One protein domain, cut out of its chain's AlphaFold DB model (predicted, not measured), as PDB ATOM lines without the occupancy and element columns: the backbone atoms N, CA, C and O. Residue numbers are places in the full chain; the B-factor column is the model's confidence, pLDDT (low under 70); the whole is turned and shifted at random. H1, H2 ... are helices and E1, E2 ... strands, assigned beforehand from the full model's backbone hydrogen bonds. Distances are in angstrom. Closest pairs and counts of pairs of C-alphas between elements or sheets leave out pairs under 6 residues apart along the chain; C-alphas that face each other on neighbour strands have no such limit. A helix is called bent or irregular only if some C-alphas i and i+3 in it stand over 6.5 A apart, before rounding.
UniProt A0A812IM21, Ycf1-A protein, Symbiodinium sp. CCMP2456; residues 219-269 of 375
ATOM      1  N   ALA A 219      98.296 245.815 227.397       46.41
ATOM      2  CA  ALA A 219      98.966 245.549 228.672       46.41
ATOM      3  C   ALA A 219      98.995 246.760 229.619       46.41
ATOM      4  O   ALA A 219      98.617 246.626 230.777       46.41
ATOM      5  N   ALA A 220      99.373 247.951 229.143       42.94
ATOM      6  CA  ALA A 220      99.590 249.109 230.019       42.94
ATOM      7  C   ALA A 220      98.346 249.523 230.834       42.94
ATOM      8  O   ALA A 220      98.476 249.910 231.995       42.94
ATOM      9  N   ASN A 221      97.147 249.409 230.251       48.16
ATOM     10  CA  ASN A 221      95.889 249.729 230.935       48.16
ATOM     11  C   ASN A 221      95.249 248.482 231.570       48.16
ATOM     12  O   ASN A 221      94.693 248.573 232.661       48.16
ATOM     13  N   ALA A 222      95.381 247.305 230.941       52.56
ATOM     14  CA  ALA A 222      94.871 246.049 231.490       52.56
ATOM     15  C   ALA A 222      95.538 245.669 232.811       52.56
ATOM     16  O   ALA A 222      94.897 245.150 233.719       52.56
ATOM     17  N   VAL A 223      96.841 245.923 232.921       50.78
ATOM     18  CA  VAL A 223      97.595 245.682 234.145       50.78
ATOM     19  C   VAL A 223      96.991 246.526 235.269       50.78
ATOM     20  O   VAL A 223      96.599 245.947 236.279       50.78
ATOM     21  N   ALA A 224      96.793 247.837 235.061       56.22
ATOM     22  CA  ALA A 224      96.253 248.782 236.050       56.22
ATOM     23  C   ALA A 224      94.901 248.366 236.674       56.22
ATOM     24  O   ALA A 224      94.666 248.617 237.855       56.22
ATOM     25  N   THR A 225      94.026 247.713 235.906       62.28
ATOM     26  CA  THR A 225      92.696 247.244 236.342       62.28
ATOM     27  C   THR A 225      92.616 245.731 236.588       62.28
ATOM     28  O   THR A 225      91.534 245.213 236.859       62.28
ATOM     29  N   GLY A 226      93.736 245.004 236.503       74.06
ATOM     30  CA  GLY A 226      93.795 243.546 236.666       74.06
ATOM     31  C   GLY A 226      93.215 242.734 235.495       74.06
ATOM     32  O   GLY A 226      93.145 241.507 235.578       74.06
ATOM     33  N   GLY A 227      92.819 243.386 234.404       83.38
ATOM     34  CA  GLY A 227      92.260 242.773 233.206       83.38
ATOM     35  C   GLY A 227      91.802 243.790 232.165       83.38
ATOM     36  O   GLY A 227      91.864 244.998 232.371       83.38
ATOM     37  N   PHE A 228      91.333 243.297 231.027       85.56
ATOM     38  CA  PHE A 228      90.806 244.105 229.932       85.56
ATOM     39  C   PHE A 228      89.455 243.583 229.451       85.56
ATOM     40  O   PHE A 228      89.106 242.421 229.648       85.56
ATOM     41  N   CYS A 229      88.687 244.451 228.797       85.50
ATOM     42  CA  CYS A 229      87.418 244.073 228.192       85.50
ATOM     43  C   CYS A 229      87.605 243.768 226.705       85.50
ATOM     44  O   CYS A 229      88.030 244.649 225.961       85.50
ATOM     45  N   CYS A 230      87.282 242.547 226.280       86.31
ATOM     46  CA  CYS A 230      87.416 242.082 224.903       86.31
ATOM     47  C   CYS A 230      86.056 241.975 224.198       86.31
ATOM     48  O   CYS A 230      85.181 241.247 224.667       86.31
ATOM     49  N   TYR A 231      85.876 242.638 223.053       79.31
ATOM     50  CA  TYR A 231      84.627 242.587 222.277       79.31
ATOM     51  C   TYR A 231      84.637 241.549 221.157       79.31
ATOM     52  O   TYR A 231      83.620 240.911 220.884       79.31
ATOM     53  N   ARG A 232      85.785 241.358 220.503       72.88
ATOM     54  CA  ARG A 232      85.985 240.332 219.474       72.88
ATOM     55  C   ARG A 232      87.312 239.639 219.710       72.88
ATOM     56  O   ARG A 232      88.322 240.296 219.929       72.88
ATOM     57  N   GLY A 233      87.292 238.321 219.588       63.81
ATOM     58  CA  GLY A 233      88.486 237.506 219.442       63.81
ATOM     59  C   GLY A 233      88.280 236.454 218.361       63.81
ATOM     60  O   GLY A 233      87.161 236.282 217.867       63.81
ATOM     61  N   ASP A 234      89.355 235.759 218.008       50.88
ATOM     62  CA  ASP A 234      89.411 234.807 216.885       50.88
ATOM     63  C   ASP A 234      88.442 233.618 217.043       50.88
ATOM     64  O   ASP A 234      88.033 232.996 216.061       50.88
ATOM     65  N   SER A 235      88.051 233.325 218.288       53.81
ATOM     66  CA  SER A 235      87.243 232.170 218.683       53.81
ATOM     67  C   SER A 235      86.020 232.589 219.496       53.81
ATOM     68  O   SER A 235      86.130 233.314 220.484       53.81
ATOM     69  N   PHE A 236      84.847 232.055 219.152       49.66
ATOM     70  CA  PHE A 236      83.625 232.273 219.927       49.66
ATOM     71  C   PHE A 236      83.701 231.565 221.302       49.66
ATOM     72  O   PHE A 236      83.559 230.348 221.398       49.66
ATOM     73  N   ALA A 237      83.849 232.366 222.365       55.72
ATOM     74  CA  ALA A 237      83.522 232.075 223.773       55.72
ATOM     75  C   ALA A 237      84.485 231.283 224.696       55.72
ATOM     76  O   ALA A 237      84.153 231.164 225.874       55.72
ATOM     77  N   LYS A 238      85.660 230.790 224.268       51.56
ATOM     78  CA  LYS A 238      86.676 230.259 225.221       51.56
ATOM     79  C   LYS A 238      88.021 230.971 225.165       51.56
ATOM     80  O   LYS A 238      88.483 231.449 226.192       51.56
ATOM     81  N   ASP A 239      88.580 231.139 223.973       62.47
ATOM     82  CA  ASP A 239      89.923 231.714 223.808       62.47
ATOM     83  C   ASP A 239      89.906 233.214 223.460       62.47
ATOM     84  O   ASP A 239      90.926 233.770 223.061       62.47
ATOM     85  N   MET A 240      88.762 233.900 223.632       69.00
ATOM     86  CA  MET A 240      88.630 235.346 223.361       69.00
ATOM     87  C   MET A 240      89.657 236.198 224.115       69.00
ATOM     88  O   MET A 240      89.992 237.279 223.652       69.00
ATOM     89  N   CYS A 241      90.141 235.732 225.266       73.00
ATOM     90  CA  CYS A 241      91.118 236.456 226.074       73.00
ATOM     91  C   CYS A 241      92.559 236.260 225.597       73.00
ATOM     92  O   CYS A 241      93.331 237.214 225.593       73.00
ATOM     93  N   THR A 242      92.900 235.063 225.125       64.62
ATOM     94  CA  THR A 242      94.207 234.757 224.527       64.62
ATOM     95  C   THR A 242      94.342 235.370 223.131       64.62
ATOM     96  O   THR A 242      95.426 235.778 222.729       64.62
ATOM     97  N   ALA A 243      93.230 235.449 222.398       70.50
ATOM     98  CA  ALA A 243      93.160 235.876 221.005       70.50
ATOM     99  C   ALA A 243      92.235 237.093 220.830       70.50
ATOM    100  O   ALA A 243      91.361 237.101 219.962       70.50
ATOM    101  N   CYS A 244      92.370 238.104 221.695       70.88
ATOM    102  CA  CYS A 244      91.542 239.305 221.609       70.88
ATOM    103  C   CYS A 244      92.006 240.233 220.478       70.88
ATOM    104  O   CYS A 244      93.142 240.704 220.476       70.88
ATOM    105  N   LEU A 245      91.100 240.536 219.550       66.44
ATOM    106  CA  LEU A 245      91.313 241.461 218.435       66.44
ATOM    107  C   LEU A 245      90.908 242.897 218.777       66.44
ATOM    108  O   LEU A 245      91.466 243.833 218.215       66.44
ATOM    109  N   ASP A 246      89.914 243.067 219.651       76.69
ATOM    110  CA  ASP A 246      89.274 244.358 219.907       76.69
ATOM    111  C   ASP A 246      89.078 244.572 221.414       76.69
ATOM    112  O   ASP A 246      88.227 243.935 222.047       76.69
ATOM    113  N   VAL A 247      89.919 245.437 221.988       79.94
ATOM    114  CA  VAL A 247      89.978 245.736 223.423       79.94
ATOM    115  C   VAL A 247      89.375 247.107 223.694       79.94
ATOM    116  O   VAL A 247      89.769 248.109 223.097       79.94
ATOM    117  N   SER A 248      88.458 247.167 224.655       76.56
ATOM    118  CA  SER A 248      87.780 248.406 225.016       76.56
ATOM    119  C   SER A 248      88.733 249.467 225.564       76.56
ATOM    120  O   SER A 248      89.368 249.272 226.601       76.56
ATOM    121  N   GLN A 249      88.760 250.619 224.896       75.12
ATOM    122  CA  GLN A 249      89.432 251.834 225.367       75.12
ATOM    123  C   GLN A 249      88.483 252.772 226.141       75.12
ATOM    124  O   GLN A 249      88.937 253.758 226.718       75.12
ATOM    125  N   ASP A 250      87.175 252.486 226.177       75.12
ATOM    126  CA  ASP A 250      86.214 253.292 226.935       75.12
ATOM    127  C   ASP A 250      86.353 253.004 228.436       75.12
ATOM    128  O   ASP A 250      86.178 251.871 228.891       75.12
ATOM    129  N   ILE A 251      86.613 254.046 229.229       76.44
ATOM    130  CA  ILE A 251      86.715 253.982 230.696       76.44
ATOM    131  C   ILE A 251      85.435 253.447 231.374       76.44
ATOM    132  O   ILE A 251      85.464 252.963 232.506       76.44
ATOM    133  N   ASN A 252      84.295 253.493 230.682       79.75
ATOM    134  CA  ASN A 252      83.023 252.924 231.117       79.75
ATOM    135  C   ASN A 252      82.855 251.447 230.771       79.75
ATOM    136  O   ASN A 252      81.886 250.854 231.221       79.75
ATOM    137  N   CYS A 253      83.771 250.841 230.028       79.44
ATOM    138  CA  CYS A 253      83.718 249.429 229.661       79.44
ATOM    139  C   CYS A 253      85.008 248.678 230.033       79.44
ATOM    140  O   CYS A 253      84.978 247.464 230.216       79.44
ATOM    141  N   ALA A 254      86.118 249.391 230.248       77.81
ATOM    142  CA  ALA A 254      87.407 248.880 230.716       77.81
ATOM    143  C   ALA A 254      87.432 248.468 232.212       77.81
ATOM    144  O   ALA A 254      88.481 248.508 232.854       77.81
ATOM    145  N   SER A 255      86.299 248.040 232.782       82.00
ATOM    146  CA  SER A 255      86.226 247.448 234.127       82.00
ATOM    147  C   SER A 255      85.435 246.139 234.126       82.00
ATOM    148  O   SER A 255      84.411 246.028 233.448       82.00
ATOM    149  N   LYS A 256      85.854 245.166 234.948       82.50
ATOM    150  CA  LYS A 256      85.217 243.839 235.085       82.50
ATOM    151  C   LYS A 256      83.698 243.906 235.263       82.50
ATOM    152  O   LYS A 256      82.959 243.163 234.627       82.50
ATOM    153  N   SER A 257      83.235 244.848 236.083       84.56
ATOM    154  CA  SER A 257      81.819 245.077 236.390       84.56
ATOM    155  C   SER A 257      80.993 245.675 235.247       84.56
ATOM    156  O   SER A 257      79.781 245.471 235.223       84.56
ATOM    157  N   LYS A 258      81.609 246.415 234.315       86.69
ATOM    158  CA  LYS A 258      80.900 247.100 233.222       86.69
ATOM    159  C   LYS A 258      81.113 246.444 231.857       86.69
ATOM    160  O   LYS A 258      80.238 246.551 231.003       86.69
ATOM    161  N   CYS A 259      82.207 245.710 231.662       85.50
ATOM    162  CA  CYS A 259      82.541 245.050 230.400       85.50
ATOM    163  C   CYS A 259      81.379 244.222 229.817       85.50
ATOM    164  O   CYS A 259      80.991 244.422 228.665       85.50
ATOM    165  N   GLY A 260      80.740 243.392 230.652       83.44
ATOM    166  CA  GLY A 260      79.570 242.602 230.251       83.44
ATOM    167  C   GLY A 260      78.354 243.447 229.846       83.44
ATOM    168  O   GLY A 260      77.608 243.052 228.957       83.44
ATOM    169  N   THR A 261      78.173 244.641 230.428       86.62
ATOM    170  CA  THR A 261      77.094 245.569 230.024       86.62
ATOM    171  C   THR A 261      77.360 246.246 228.680       86.62
ATOM    172  O   THR A 261      76.413 246.623 227.999       86.62
ATOM    173  N   CYS A 262      78.627 246.328 228.263       85.56
ATOM    174  CA  CYS A 262      79.027 246.806 226.941       85.56
ATOM    175  C   CYS A 262      79.062 245.685 225.881       85.56
ATOM    176  O   CYS A 262      79.441 245.935 224.741       85.56
ATOM    177  N   GLY A 263      78.690 244.448 226.238       85.38
ATOM    178  CA  GLY A 263      78.722 243.290 225.337       85.38
ATOM    179  C   GLY A 263      80.105 242.659 225.140       85.38
ATOM    180  O   GLY A 263      80.267 241.843 224.236       85.38
ATOM    181  N   GLY A 264      81.098 243.019 225.960       86.69
ATOM    182  CA  GLY A 264      82.424 242.398 225.954       86.69
ATOM    183  C   GLY A 264      82.576 241.303 227.012       86.69
ATOM    184  O   GLY A 264      81.830 241.252 227.993       86.69
ATOM    185  N   ASN A 265      83.578 240.445 226.838       87.12
ATOM    186  CA  ASN A 265      84.027 239.501 227.856       87.12
ATOM    187  C   ASN A 265      85.221 240.077 228.629       87.12
ATOM    188  O   ASN A 265      86.151 240.611 228.024       87.12
ATOM    189  N   TRP A 266      85.216 239.964 229.959       87.38
ATOM    190  CA  TRP A 266      86.361 240.393 230.764       87.38
ATOM    191  C   TRP A 266      87.453 239.329 230.754       87.38
ATOM    192  O   TRP A 266      87.189 238.154 230.998       87.38
ATOM    193  N   CYS A 267      88.679 239.771 230.520       84.94
ATOM    194  CA  CYS A 267      89.861 238.943 230.386       84.94
ATOM    195  C   CYS A 267      90.875 239.355 231.443       84.94
ATOM    196  O   CYS A 267      91.295 240.511 231.476       84.94
ATOM    197  N   ALA A 268      91.248 238.433 232.331       82.31
ATOM    198  CA  ALA A 268      92.250 238.715 233.348       82.31
ATOM    199  C   ALA A 268      93.603 239.001 232.675       82.31
ATOM    200  O   ALA A 268      94.002 238.313 231.737       82.31
ATOM    201  N   ALA A 269      94.302 240.045 233.120       80.69
ATOM    202  CA  ALA A 269      95.587 240.399 232.527       80.69
ATOM    203  C   ALA A 269      96.636 239.343 232.920       80.69
ATOM    204  O   ALA A 269      96.660 238.947 234.091       80.69
TER     205      ALA A 269
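AT A GLANCE: This is residues 219 to 269 of the 375 residues of the protein "Ycf1-A protein" of Symbiodinium sp. CCMP2456 (UniProt A0A812IM21). A small antiparallel sheet, ordered E2, E1, E3, has helix H2 over one face and H1 beside its strands. The 51 printed residues run H1, E1, E2, H2, E3, mixed helices and strands. The whole is compact, radius of gyration of the C-alphas 9.5 A, spanning 25 by 21 by 14 A.

IN THESE COORDINATES: H1, residues 219 to 224, begins at C-alpha (98.966, 245.549, 228.672). E1, 227 to 233, measures 15.2 A; E2 is 244 to 247. H2, 256 to 262, measures 10.7 A and is only just irregular: C-alphas 257 and 260 are 7.0 A apart. E3, 265 to 268, ends at C-alpha (92.250, 238.715, 233.348).

HOW THE PARTS SIT: H1 is on the sheet, only just at its level, height 3.6 A; its closest C-alphas with E1 are Ala 222 and Phe 228, 4.8 A. E1 and E2 form a hairpin, N 231 to O 246 2.9 A; E1 and E3 are antiparallel, N 228 to O 267 2.8 A. E2, H2 and E3 make a split strand-helix-strand unit, two strands of one sheet with a helix between them along the chain and E1 between them in the sheet; its crossover is right-handed. H2, height 8.2 A, is over E1 and only just E3; its closest C-alphas with E1 are Cys 259 and Cys 229, 5.4 A. O i to N i+4 pairs within hydrogen-bond range: 1 of 2 in H1, 1 of 3 in H2, whose i+3 pairs give 2 of 4.

THE WHOLE: The printed part has no cut and no long link; pLDDT is under 70 in 17 residues, among them 219 to 225 and 233 to 240.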